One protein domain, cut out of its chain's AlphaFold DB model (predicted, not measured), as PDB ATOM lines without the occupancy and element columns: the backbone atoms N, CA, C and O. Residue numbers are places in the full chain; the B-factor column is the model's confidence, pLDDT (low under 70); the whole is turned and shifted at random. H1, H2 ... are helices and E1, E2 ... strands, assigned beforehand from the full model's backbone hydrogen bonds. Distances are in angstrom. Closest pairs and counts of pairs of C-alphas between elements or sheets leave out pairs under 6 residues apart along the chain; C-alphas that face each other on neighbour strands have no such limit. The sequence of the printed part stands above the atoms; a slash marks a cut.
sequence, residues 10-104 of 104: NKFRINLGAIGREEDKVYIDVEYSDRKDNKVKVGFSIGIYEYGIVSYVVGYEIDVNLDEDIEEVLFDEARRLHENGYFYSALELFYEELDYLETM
ATOM      1  N   ASN A  10      -3.888  22.546  51.519       91.81
ATOM      2  CA  ASN A  10      -3.120  23.642  52.092       91.81
ATOM      3  C   ASN A  10      -3.494  24.934  51.343       91.81
ATOM      4  O   ASN A  10      -3.893  24.878  50.178       91.81
ATOM      5  N   LYS A  11      -3.427  26.087  52.015       93.44
ATOM      6  CA  LYS A  11      -3.859  27.366  51.443       93.44
ATOM      7  C   LYS A  11      -3.040  28.531  51.980       93.44
ATOM      8  O   LYS A  11      -2.881  28.642  53.195       93.44
ATOM      9  N   PHE A  12      -2.632  29.432  51.092       93.06
ATOM     10  CA  PHE A  12      -2.071  30.736  51.447       93.06
ATOM     11  C   PHE A  12      -2.643  31.843  50.549       93.06
ATOM     12  O   PHE A  12      -3.338  31.572  49.568       93.06
ATOM     13  N   ARG A  13      -2.400  33.102  50.929       91.50
ATOM     14  CA  ARG A  13      -2.945  34.291  50.266       91.50
ATOM     15  C   ARG A  13      -1.840  35.278  49.922       91.50
ATOM     16  O   ARG A  13      -1.043  35.641  50.783       91.50
ATOM     17  N   ILE A  14      -1.861  35.767  48.690       89.31
ATOM     18  CA  ILE A  14      -0.968  36.795  48.162       89.31
ATOM     19  C   ILE A  14      -1.750  38.103  48.071       89.31
ATOM     20  O   ILE A  14      -2.817  38.153  47.462       89.31
ATOM     21  N   ASN A  15      -1.229  39.165  48.681       85.94
ATOM     22  CA  ASN A  15      -1.783  40.510  48.558       85.94
ATOM     23  C   ASN A  15      -1.155  41.209  47.345       85.94
ATOM     24  O   ASN A  15       0.049  41.460  47.347       85.94
ATOM     25  N   LEU A  16      -1.964  41.543  46.338       77.00
ATOM     26  CA  LEU A  16      -1.526  42.286  45.152       77.00
ATOM     27  C   LEU A  16      -1.583  43.808  45.350       77.00
ATOM     28  O   LEU A  16      -1.504  44.540  44.366       77.00
ATOM     29  N   GLY A  17      -1.735  44.273  46.595       60.16
ATOM     30  CA  GLY A  17      -2.066  45.632  47.052       60.16
ATOM     31  C   GLY A  17      -1.180  46.806  46.618       60.16
ATOM     32  O   GLY A  17      -1.143  47.810  47.315       60.16
ATOM     33  N   ALA A  18      -0.483  46.711  45.490       55.03
ATOM     34  CA  ALA A  18       0.136  47.816  44.770       55.03
ATOM     35  C   ALA A  18      -0.466  48.053  43.363       55.03
ATOM     36  O   ALA A  18      -0.029  48.973  42.680       55.03
ATOM     37  N   ILE A  19      -1.418  47.227  42.899       52.28
ATOM     38  CA  ILE A  19      -1.928  47.251  41.506       52.28
ATOM     39  C   ILE A  19      -3.411  47.701  41.415       52.28
ATOM     40  O   ILE A  19      -3.950  47.828  40.319       52.28
ATOM     41  N   GLY A  20      -4.073  47.979  42.545       52.09
ATOM     42  CA  GLY A  20      -5.467  48.463  42.615       52.09
ATOM     43  C   GLY A  20      -5.604  49.941  43.014       52.09
ATOM     44  O   GLY A  20      -4.602  50.629  43.223       52.09
ATOM     45  N   ARG A  21      -6.850  50.430  43.148       54.75
ATOM     46  CA  ARG A  21      -7.151  51.698  43.849       54.75
ATOM     47  C   ARG A  21      -6.699  51.556  45.317       54.75
ATOM     48  O   ARG A  21      -6.720  50.447  45.841       54.75
ATOM     49  N   GLU A  22      -6.287  52.641  45.989       55.00
ATOM     50  CA  GLU A  22      -5.761  52.600  47.379       55.00
ATOM     51  C   GLU A  22      -6.698  51.897  48.389       55.00
ATOM     52  O   GLU A  22      -6.246  51.456  49.449       55.00
ATOM     53  N   GLU A  23      -7.980  51.755  48.048       57.25
ATOM     54  CA  GLU A  23      -9.023  51.153  48.880       57.25
ATOM     55  C   GLU A  23      -9.311  49.676  48.523       57.25
ATOM     56  O   GLU A  23      -9.713  48.907  49.396       57.25
ATOM     57  N   ASP A  24      -8.989  49.219  47.306       67.31
ATOM     58  CA  ASP A  24      -9.382  47.896  46.804       67.31
ATOM     59  C   ASP A  24      -8.231  46.888  46.886       67.31
ATOM     60  O   ASP A  24      -7.406  46.726  45.979       67.31
ATOM     61  N   LYS A  25      -8.167  46.162  48.005       75.75
ATOM     62  CA  LYS A  25      -7.157  45.114  48.202       75.75
ATOM     63  C   LYS A  25      -7.525  43.864  47.405       75.75
ATOM     64  O   LYS A  25      -8.322  43.032  47.840       75.75
ATOM     65  N   VAL A  26      -6.902  43.726  46.242       84.12
ATOM     66  CA  VAL A  26      -6.967  42.517  45.416       84.12
ATOM     67  C   VAL A  26      -6.051  41.441  46.001       84.12
ATOM     68  O   VAL A  26      -4.880  41.689  46.300       84.12
ATOM     69  N   TYR A  27      -6.562  40.217  46.114       88.56
ATOM     70  CA  TYR A  27      -5.799  39.071  46.603       88.56
ATOM     71  C   TYR A  27      -5.852  37.892  45.639       88.56
ATOM     72  O   TYR A  27      -6.887  37.651  45.019       88.56
ATOM     73  N   ILE A  28      -4.768  37.113  45.598       90.44
ATOM     74  CA  ILE A  28      -4.746  35.766  45.020       90.44
ATOM     75  C   ILE A  28      -4.716  34.751  46.166       90.44
ATOM     76  O   ILE A  28      -3.775  34.721  46.954       90.44
ATOM     77  N   ASP A  29      -5.732  33.905  46.244       92.00
ATOM     78  CA  ASP A  29      -5.744  32.697  47.059       92.00
ATOM     79  C   ASP A  29      -5.142  31.541  46.258       92.00
ATOM     80  O   ASP A  29      -5.546  31.281  45.124       92.00
ATOM     81  N   VAL A  30      -4.193  30.840  46.871       92.81
ATOM     82  CA  VAL A  30      -3.540  29.660  46.304       92.81
ATOM     83  C   VAL A  30      -3.910  28.461  47.162       92.81
ATOM     84  O   VAL A  30      -3.613  28.430  48.356       92.81
ATOM     85  N   GLU A  31      -4.566  27.476  46.563       93.69
ATOM     86  CA  GLU A  31      -4.952  26.222  47.212       93.69
ATOM     87  C   GLU A  31      -4.185  25.073  46.582       93.69
ATOM     88  O   GLU A  31      -4.151  24.965  45.361       93.69
ATOM     89  N   TYR A  32      -3.575  24.198  47.379       93.19
ATOM     90  CA  TYR A  32      -2.788  23.099  46.831       93.19
ATOM     91  C   TYR A  32      -2.853  21.811  47.651       93.19
ATOM     92  O   TYR A  32      -3.087  21.811  48.863       93.19
ATOM     93  N   SER A  33      -2.665  20.684  46.966       91.62
ATOM     94  CA  SER A  33      -2.600  19.360  47.584       91.62
ATOM     95  C   SER A  33      -1.249  19.112  48.251       91.62
ATOM     96  O   SER A  33      -0.246  19.741  47.922       91.62
ATOM     97  N   ASP A  34      -1.189  18.104  49.119       88.88
ATOM     98  CA  ASP A  34       0.102  17.555  49.534       88.88
ATOM     99  C   ASP A  34       0.898  17.050  48.312       88.88
ATOM    100  O   ASP A  34       0.324  16.603  47.309       88.88
ATOM    101  N   ARG A  35       2.232  17.119  48.405       87.31
ATOM    102  CA  ARG A  35       3.135  16.657  47.348       87.31
ATOM    103  C   ARG A  35       2.991  15.156  47.132       87.31
ATOM    104  O   ARG A  35       3.102  14.365  48.071       87.31
ATOM    105  N   LYS A  36       2.838  14.759  45.873       88.69
ATOM    106  CA  LYS A  36       2.788  13.362  45.447       88.69
ATOM    107  C   LYS A  36       3.529  13.203  44.126       88.69
ATOM    108  O   LYS A  36       3.248  13.929  43.185       88.69
ATOM    109  N   ASP A  37       4.469  12.260  44.065       89.81
ATOM    110  CA  ASP A  37       5.265  11.987  42.857       89.81
ATOM    111  C   ASP A  37       5.956  13.250  42.293       89.81
ATOM    112  O   ASP A  37       5.977  13.468  41.086       89.81
ATOM    113  N   ASN A  38       6.495  14.096  43.186       89.69
ATOM    114  CA  ASN A  38       7.091  15.409  42.880       89.69
ATOM    115  C   ASN A  38       6.137  16.406  42.206       89.69
ATOM    116  O   ASN A  38       6.576  17.344  41.554       89.69
ATOM    117  N   LYS A  39       4.827  16.225  42.387       91.56
ATOM    118  CA  LYS A  39       3.800  17.128  41.878       91.56
ATOM    119  C   LYS A  39       2.863  17.594  42.974       91.56
ATOM    120  O   LYS A  39       2.599  16.872  43.940       91.56
ATOM    121  N   VAL A  40       2.319  18.787  42.786       91.88
ATOM    122  CA  VAL A  40       1.210  19.330  43.571       91.88
ATOM    123  C   VAL A  40       0.103  19.767  42.628       91.88
ATOM    124  O   VAL A  40       0.363  20.330  41.566       91.88
ATOM    125  N   LYS A  41      -1.146  19.498  43.001       92.31
ATOM    126  CA  LYS A  41      -2.296  20.114  42.338       92.31
ATOM    127  C   LYS A  41      -2.507  21.466  42.971       92.31
ATOM    128  O   LYS A  41      -2.661  21.510  44.187       92.31
ATOM    129  N   VAL A  42      -2.538  22.516  42.168       92.69
ATOM    130  CA  VAL A  42      -2.810  23.879  42.614       92.69
ATOM    131  C   VAL A  42      -4.117  24.375  42.007       92.69
ATOM    132  O   VAL A  42      -4.471  23.998  40.893       92.69
ATOM    133  N   GLY A  43      -4.836  25.219  42.731       92.81
ATOM    134  CA  GLY A  43      -5.919  26.057  42.248       92.81
ATOM    135  C   GLY A  43      -5.661  27.500  42.660       92.81
ATOM    136  O   GLY A  43      -5.145  27.753  43.749       92.81
ATOM    137  N   PHE A  44      -6.031  28.435  41.791       92.19
ATOM    138  CA  PHE A  44      -5.898  29.861  42.053       92.19
ATOM    139  C   PHE A  44      -7.283  30.489  42.158       92.19
ATOM    140  O   PHE A  44      -8.239  30.077  41.506       92.19
ATOM    141  N   SER A  45      -7.431  31.502  42.991       90.94
ATOM    142  CA  SER A  45      -8.624  32.344  43.004       90.94
ATOM    143  C   SER A  45      -8.188  33.775  43.188       90.94
ATOM    144  O   SER A  45      -7.371  34.048  44.058       90.94
ATOM    145  N   ILE A  46      -8.711  34.687  42.384       89.12
ATOM    146  CA  ILE A  46      -8.439  36.114  42.528       89.12
ATOM    147  C   ILE A  46      -9.718  36.814  42.966       89.12
ATOM    148  O   ILE A  46     -10.807  36.405  42.568       89.12
ATOM    149  N   GLY A  47      -9.620  37.821  43.827       87.81
ATOM    150  CA  GLY A  47     -10.818  38.492  44.320       87.81
ATOM    151  C   GLY A  47     -10.560  39.718  45.174       87.81
ATOM    152  O   GLY A  47      -9.464  39.911  45.709       87.81
ATOM    153  N   ILE A  48     -11.623  40.502  45.330       85.56
ATOM    154  CA  ILE A  48     -11.728  41.636  46.245       85.56
ATOM    155  C   ILE A  48     -12.695  41.212  47.353       85.56
ATOM    156  O   ILE A  48     -13.917  41.319  47.251       85.56
ATOM    157  N   TYR A  49     -12.126  40.632  48.409       79.31
ATOM    158  CA  TYR A  49     -12.883  39.886  49.419       79.31
ATOM    159  C   TYR A  49     -13.828  40.766  50.240       79.31
ATOM    160  O   TYR A  49     -14.855  40.272  50.699       79.31
ATOM    161  N   GLU A  50     -13.503  42.049  50.415       79.69
ATOM    162  CA  GLU A  50     -14.345  43.002  51.149       79.69
ATOM    163  C   GLU A  50     -15.698  43.235  50.456       79.69
ATOM    164  O   GLU A  50     -16.702  43.419  51.140       79.69
ATOM    165  N   TYR A  51     -15.756  43.100  49.127       78.19
ATOM    166  CA  TYR A  51     -16.987  43.217  48.335       78.19
ATOM    167  C   TYR A  51     -17.609  41.859  47.972       78.19
ATOM    168  O   TYR A  51     -18.623  41.801  47.285       78.19
ATOM    169  N   GLY A  52     -17.018  40.747  48.425       81.75
ATOM    170  CA  GLY A  52     -17.496  39.396  48.106       81.75
ATOM    171  C   GLY A  52     -17.292  38.974  46.644       81.75
ATOM    172  O   GLY A  52     -17.842  37.954  46.231       81.75
ATOM    173  N   ILE A  53     -16.495  39.723  45.878       84.81
ATOM    174  CA  ILE A  53     -16.234  39.474  44.460       84.81
ATOM    175  C   ILE A  53     -15.023  38.540  44.340       84.81
ATOM    176  O   ILE A  53     -13.901  38.906  44.697       84.81
ATOM    177  N   VAL A  54     -15.242  37.310  43.866       84.94
ATOM    178  CA  VAL A  54     -14.197  36.282  43.736       84.94
ATOM    179  C   VAL A  54     -14.382  35.508  42.437       84.94
ATOM    180  O   VAL A  54     -15.472  35.026  42.142       84.94
ATOM    181  N   SER A  55     -13.291  35.316  41.700       84.50
ATOM    182  CA  SER A  55     -13.234  34.475  40.509       84.50
ATOM    183  C   SER A  55     -12.264  33.325  40.737       84.50
ATOM    184  O   SER A  55     -11.102  33.521  41.108       84.50
ATOM    185  N   TYR A  56     -12.759  32.108  40.521       78.94
ATOM    186  CA  TYR A  56     -11.936  30.910  40.549       78.94
ATOM    187  C   TYR A  56     -11.220  30.754  39.211       78.94
ATOM    188  O   TYR A  56     -11.851  30.744  38.153       78.94
ATOM    189  N   VAL A  57      -9.904  30.578  39.265       70.94
ATOM    190  CA  VAL A  57      -9.057  30.471  38.084       70.94
ATOM    191  C   VAL A  57      -8.441  29.075  38.049       70.94
ATOM    192  O   VAL A  57      -7.883  28.591  39.034       70.94
ATOM    193  N   VAL A  58      -8.655  28.397  36.919       70.31
ATOM    194  CA  VAL A  58      -8.483  26.948  36.720       70.31
ATOM    195  C   VAL A  58      -7.207  26.402  37.365       70.31
ATOM    196  O   VAL A  58      -6.111  26.902  37.129       70.31
ATOM    197  N   GLY A  59      -7.359  25.325  38.138       79.94
ATOM    198  CA  GLY A  59      -6.242  24.603  38.735       79.94
ATOM    199  C   GLY A  59      -5.529  23.633  37.787       79.94
ATOM    200  O   GLY A  59      -6.136  23.088  36.863       79.94
ATOM    201  N   TYR A  60      -4.243  23.388  38.039       89.38
ATOM    202  CA  TYR A  60      -3.394  22.467  37.278       89.38
ATOM    203  C   TYR A  60      -2.315  21.822  38.162       89.38
ATOM    204  O   TYR A  60      -2.220  22.097  39.356       89.38
ATOM    205  N   GLU A  61      -1.543  20.891  37.598       92.94
ATOM    206  CA  GLU A  61      -0.432  20.231  38.294       92.94
ATOM    207  C   GLU A  61       0.884  20.973  38.046       92.94
ATOM    208  O   GLU A  61       1.199  21.300  36.902       92.94
ATOM    209  N   ILE A  62       1.652  21.194  39.111       90.25
ATOM    210  CA  ILE A  62       2.980  21.814  39.077       90.25
ATOM    211  C   ILE A  62       4.009  20.804  39.574       90.25
ATOM    212  O   ILE A  62       3.785  20.131  40.586       90.25
ATOM    213  N   ASP A  63       5.128  20.706  38.859       91.75
ATOM    214  CA  ASP A  63       6.305  19.956  39.288       91.75
ATOM    215  C   ASP A  63       7.052  20.736  40.383       91.75
ATOM    216  O   ASP A  63       7.364  21.911  40.212       91.75
ATOM    217  N   VAL A  64       7.332  20.077  41.506       88.88
ATOM    218  CA  VAL A  64       8.046  20.634  42.666       88.88
ATOM    219  C   VAL A  64       9.177  19.694  43.073       88.88
ATOM    220  O   VAL A  64       8.963  18.486  43.244       88.88
ATOM    221  N   ASN A  65      10.389  20.221  43.249       86.75
ATOM    222  CA  ASN A  65      11.517  19.396  43.672       86.75
ATOM    223  C   ASN A  65      11.377  18.954  45.137       86.75
ATOM    224  O   ASN A  65      10.582  19.483  45.921       86.75
ATOM    225  N   LEU A  66      12.147  17.932  45.527       75.19
ATOM    226  CA  LEU A  66      12.081  17.383  46.885       75.19
ATOM    227  C   LEU A  66      12.540  18.383  47.957       75.19
ATOM    228  O   LEU A  66      11.980  18.363  49.059       75.19
ATOM    229  N   ASP A  67      13.489  19.246  47.597       83.25
ATOM    230  CA  ASP A  67      14.191  20.171  48.493       83.25
ATOM    231  C   ASP A  67      13.657  21.615  48.434       83.25
ATOM    232  O   ASP A  67      14.145  22.475  49.161       83.25
ATOM    233  N   GLU A  68      12.672  21.891  47.575       82.75
ATOM    234  CA  GLU A  68      12.077  23.224  47.425       82.75
ATOM    235  C   GLU A  68      10.966  23.472  48.449       82.75
ATOM    236  O   GLU A  68      10.189  22.570  48.785       82.75
ATOM    237  N   ASP A  69      10.861  24.722  48.903       91.38
ATOM    238  CA  ASP A  69       9.675  25.190  49.608       91.38
ATOM    239  C   ASP A  69       8.520  25.310  48.604       91.38
ATOM    240  O   ASP A  69       8.547  26.116  47.673       91.38
ATOM    241  N   ILE A  70       7.500  24.471  48.789       91.56
ATOM    242  CA  ILE A  70       6.331  24.422  47.908       91.56
ATOM    243  C   ILE A  70       5.631  25.784  47.873       91.56
ATOM    244  O   ILE A  70       5.192  26.197  46.804       91.56
ATOM    245  N   GLU A  71       5.519  26.490  49.002       91.75
ATOM    246  CA  GLU A  71       4.838  27.789  49.022       91.75
ATOM    247  C   GLU A  71       5.627  28.849  48.244       91.75
ATOM    248  O   GLU A  71       5.013  29.657  47.549       91.75
ATOM    249  N   GLU A  72       6.964  28.805  48.269       92.12
ATOM    250  CA  GLU A  72       7.821  29.707  47.485       92.12
ATOM    251  C   GLU A  72       7.689  29.445  45.977       92.12
ATOM    252  O   GLU A  72       7.464  30.379  45.206       92.12
ATOM    253  N   VAL A  73       7.705  28.174  45.554       92.69
ATOM    254  CA  VAL A  73       7.491  27.797  44.143       92.69
ATOM    255  C   VAL A  73       6.110  28.240  43.654       92.69
ATOM    256  O   VAL A  73       5.970  28.798  42.565       92.69
ATOM    257  N   LEU A  74       5.071  28.013  44.460       92.56
ATOM    258  CA  LEU A  74       3.706  28.404  44.114       92.56
ATOM    259  C   LEU A  74       3.513  29.925  44.129       92.56
ATOM    260  O   LEU A  74       2.732  30.445  43.331       92.56
ATOM    261  N   PHE A  75       4.218  30.644  45.003       92.19
ATOM    262  CA  PHE A  75       4.247  32.103  45.008       92.19
ATOM    263  C   PHE A  75       4.876  32.650  43.723       92.19
ATOM    264  O   PHE A  75       4.287  33.520  43.076       92.19
ATOM    265  N   ASP A  76       6.026  32.112  43.316       91.62
ATOM    266  CA  ASP A  76       6.687  32.497  42.070       91.62
ATOM    267  C   ASP A  76       5.826  32.200  40.844       91.62
ATOM    268  O   ASP A  76       5.736  33.028  39.933       91.62
ATOM    269  N   GLU A  77       5.126  31.067  40.841       91.62
ATOM    270  CA  GLU A  77       4.202  30.734  39.765       91.62
ATOM    271  C   GLU A  77       3.004  31.693  39.725       91.62
ATOM    272  O   GLU A  77       2.668  32.215  38.660       91.62
ATOM    273  N   ALA A  78       2.388  31.995  40.872       90.12
ATOM    274  CA  ALA A  78       1.303  32.971  40.949       90.12
ATOM    275  C   ALA A  78       1.749  34.359  40.462       90.12
ATOM    276  O   ALA A  78       1.015  35.025  39.723       90.12
ATOM    277  N   ARG A  79       2.972  34.779  40.813       89.69
ATOM    278  CA  ARG A  79       3.583  36.018  40.314       89.69
ATOM    279  C   ARG A  79       3.756  35.980  38.795       89.69
ATOM    280  O   ARG A  79       3.322  36.910  38.119       89.69
ATOM    281  N   ARG A  80       4.314  34.898  38.246       90.81
ATOM    282  CA  ARG A  80       4.498  34.715  36.797       90.81
ATOM    283  C   ARG A  80       3.166  34.749  36.041       90.81
ATOM    284  O   ARG A  80       3.084  35.346  34.967       90.81
ATOM    285  N   LEU A  81       2.123  34.107  36.568       90.69
ATOM    286  CA  LEU A  81       0.773  34.142  35.994       90.69
ATOM    287  C   LEU A  81       0.214  35.568  35.977       90.69
ATOM    288  O   LEU A  81      -0.311  36.016  34.957       90.69
ATOM    289  N   HIS A  82       0.371  36.292  37.083       87.69
ATOM    290  CA  HIS A  82      -0.053  37.679  37.191       87.69
ATOM    291  C   HIS A  82       0.676  38.595  36.198       87.69
ATOM    292  O   HIS A  82       0.029  39.350  35.475       87.69
ATOM    293  N   GLU A  83       2.003  38.496  36.105       88.25
ATOM    294  CA  GLU A  83       2.820  39.298  35.180       88.25
ATOM    295  C   GLU A  83       2.487  39.036  33.704       88.25
ATOM    296  O   GLU A  83       2.580  39.942  32.880       88.25
ATOM    297  N   ASN A  84       2.042  37.822  33.366       90.56
ATOM    298  CA  ASN A  84       1.618  37.471  32.007       90.56
ATOM    299  C   ASN A  84       0.133  37.764  31.728       90.56
ATOM    300  O   ASN A  84      -0.382  37.369  30.681       90.56
ATOM    301  N   GLY A  85      -0.569  38.427  32.648       88.31
ATOM    302  CA  GLY A  85      -1.958  38.843  32.460       88.31
ATOM    303  C   GLY A  85      -2.992  37.727  32.601       88.31
ATOM    304  O   GLY A  85      -4.149  37.920  32.232       88.31
ATOM    305  N   TYR A  86      -2.621  36.570  33.159       88.19
ATOM    306  CA  TYR A  86      -3.518  35.416  33.296       88.19
ATOM    307  C   TYR A  86      -4.800  35.741  34.083       88.19
ATOM    308  O   TYR A  86      -5.862  35.195  33.798       88.19
ATOM    309  N   PHE A  87      -4.709  36.661  35.047       86.38
ATOM    310  CA  PHE A  87      -5.832  37.078  35.888       86.38
ATOM    311  C   PHE A  87      -6.589  38.310  35.367       86.38
ATOM    312  O   PHE A  87      -7.565  38.722  35.988       86.38
ATOM    313  N   TYR A  88      -6.161  38.929  34.261       85.81
ATOM    314  CA  TYR A  88      -6.647  40.262  33.874       85.81
ATOM    315  C   TYR A  88      -8.117  40.279  33.469       85.81
ATOM    316  O   TYR A  88      -8.811  41.224  33.816       85.81
ATOM    317  N   SER A  89      -8.617  39.222  32.829       84.44
ATOM    318  CA  SER A  89     -10.045  39.123  32.504       84.44
ATOM    319  C   SER A  89     -10.924  39.066  33.754       84.44
ATOM    320  O   SER A  89     -12.005  39.641  33.772       84.44
ATOM    321  N   ALA A  90     -10.465  38.403  34.821       85.62
ATOM    322  CA  ALA A  90     -11.171  38.403  36.098       85.62
ATOM    323  C   ALA A  90     -11.119  39.785  36.762       85.62
ATOM    324  O   ALA A  90     -12.130  40.249  37.270       85.62
ATOM    325  N   LEU A  91      -9.963  40.457  36.717       84.31
ATOM    326  CA  LEU A  91      -9.810  41.808  37.264       84.31
ATOM    327  C   LEU A  91     -10.694  42.834  36.553       84.31
ATOM    328  O   LEU A  91     -11.313  43.652  37.220       84.31
ATOM    329  N   GLU A  92     -10.763  42.783  35.224       85.94
ATOM    330  CA  GLU A  92     -11.610  43.669  34.420       85.94
ATOM    331  C   GLU A  92     -13.082  43.537  34.828       85.94
ATOM    332  O   GLU A  92     -13.709  44.536  35.174       85.94
ATOM    333  N   LEU A  93     -13.586  42.300  34.929       85.69
ATOM    334  CA  LEU A  93     -14.948  42.030  35.399       85.69
ATOM    335  C   LEU A  93     -15.199  42.553  36.819       85.69
ATOM    336  O   LEU A  93     -16.268  43.086  37.092       85.69
ATOM    337  N   PHE A  94     -14.225  42.433  37.726       86.62
ATOM    338  CA  PHE A  94     -14.384  42.941  39.092       86.62
ATOM    339  C   PHE A  94     -14.543  44.454  39.129       86.62
ATOM    340  O   PHE A  94     -15.377  44.956  39.875       86.62
ATOM    341  N   TYR A  95     -13.758  45.183  38.336       83.75
ATOM    342  CA  TYR A  95     -13.859  46.637  38.297       83.75
ATOM    343  C   TYR A  95     -15.147  47.105  37.611       83.75
ATOM    344  O   TYR A  95     -15.749  48.064  38.082       83.75
ATOM    345  N   GLU A  96     -15.625  46.401  36.579       86.06
ATOM    346  CA  GLU A  96     -16.949  46.661  35.995       86.06
ATOM    347  C   GLU A  96     -18.079  46.458  37.020       86.06
ATOM    348  O   GLU A  96     -18.996  47.277  37.110       86.06
ATOM    349  N   GLU A  97     -18.012  45.386  37.816       84.19
ATOM    350  CA  GLU A  97     -18.979  45.118  38.886       84.19
ATOM    351  C   GLU A  97     -18.917  46.173  40.000       84.19
ATOM    352  O   GLU A  97     -19.965  46.625  40.467       84.19
ATOM    353  N   LEU A  98     -17.718  46.600  40.408       82.75
ATOM    354  CA  LEU A  98     -17.545  47.659  41.406       82.75
ATOM    355  C   LEU A  98     -18.099  49.002  40.922       82.75
ATOM    356  O   LEU A  98     -18.895  49.613  41.633       82.75
ATOM    357  N   ASP A  99     -17.762  49.432  39.702       84.19
ATOM    358  CA  ASP A  99     -18.277  50.684  39.136       84.19
ATOM    359  C   ASP A  99     -19.823  50.650  39.021       84.19
ATOM    360  O   ASP A  99     -20.502  51.658  39.244       84.19
ATOM    361  N   TYR A 100     -20.420  49.486  38.727       83.88
ATOM    362  CA  TYR A 100     -21.878  49.311  38.741       83.88
ATOM    363  C   TYR A 100     -22.484  49.453  40.147       83.88
ATOM    364  O   TYR A 100     -23.541  50.065  40.301       83.88
ATOM    365  N   LEU A 101     -21.827  48.910  41.176       79.69
ATOM    366  CA  LEU A 101     -22.277  49.029  42.566       79.69
ATOM    367  C   LEU A 101     -22.148  50.461  43.104       79.69
ATOM    368  O   LEU A 101     -22.996  50.882  43.885       79.69
ATOM    369  N   GLU A 102     -21.124  51.209  42.687       75.75
ATOM    370  CA  GLU A 102     -20.899  52.604  43.095       75.75
ATOM    371  C   GLU A 102     -21.863  53.602  42.429       75.75
ATOM    372  O   GLU A 102     -22.085  54.698  42.947       75.75
ATOM    373  N   THR A 103     -22.428  53.254  41.270       75.19
ATOM    374  CA  THR A 103     -23.305  54.145  40.487       75.19
ATOM    375  C   THR A 103     -24.802  53.993  40.782       75.19
ATOM    376  O   THR A 103     -25.600  54.762  40.231       75.19
ATOM    377  N   MET A 104     -25.194  53.056  41.652       62.31
ATOM    378  CA  MET A 104     -26.575  52.849  42.124       62.31
ATOM    379  C   MET A 104     -26.820  53.435  43.515       62.31
ATOM    380  O   MET A 104     -27.948  53.943  43.723       62.31
TER     381      MET A 104
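Overview. This is residues 10 to 104 of the 104 residues of an uncharacterized protein of Clostridium chromiireducens (UniProt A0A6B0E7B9). Two layers: a twisted four-stranded sheet with H1 and H2 over one face, H2 running along E4 towards one end of a rod of 52 by 22 by 21 A. The 95 printed residues, class mixed, hold E1 E2 E3 E4 H1 H2 in turn; E1 to E4, in that order, form a meander, each strand antiparallel to the one before. It is only just compact, close to loose: radius of gyration of the C-alphas 14.7 A.

Along the chain. Find C-alpha 10 at (-3.120, 23.642, 52.092), where E1, residues 10 to 15, begins. E2 is 27 to 33, E3 39 to 48, and E4 53 to 63, 30.3 A, bending by 53 degrees at residue 60. H1 is 70 to 83; H2, 88 to 102, 21.0 A, ends at (-20.899, 52.604, 43.095).

Arrangement. Within hydrogen-bond range are N 12 and O 30, 3.1 A, across hairpin E1 and E2; N 29 and O 45, 2.7 A, across E2 and E3, a hairpin; N 55 and O 46, 2.8 A, across hairpin E3 and E4. H1 is on the sheet; its closest C-alphas to E2 are Leu 74 and Val 30, 7.7 A. H2, on the same face, has a height over the sheet of 8.8 A. Both helices have every O i to N i+4 pair within range.

Size, cuts and confidence. Leu 66 and Met 104 have the farthest C-alphas, 52.7 A apart. The printed part has no cut; link E1 to E2 is long. pLDDT is under 70 at 17 to 24 and 104.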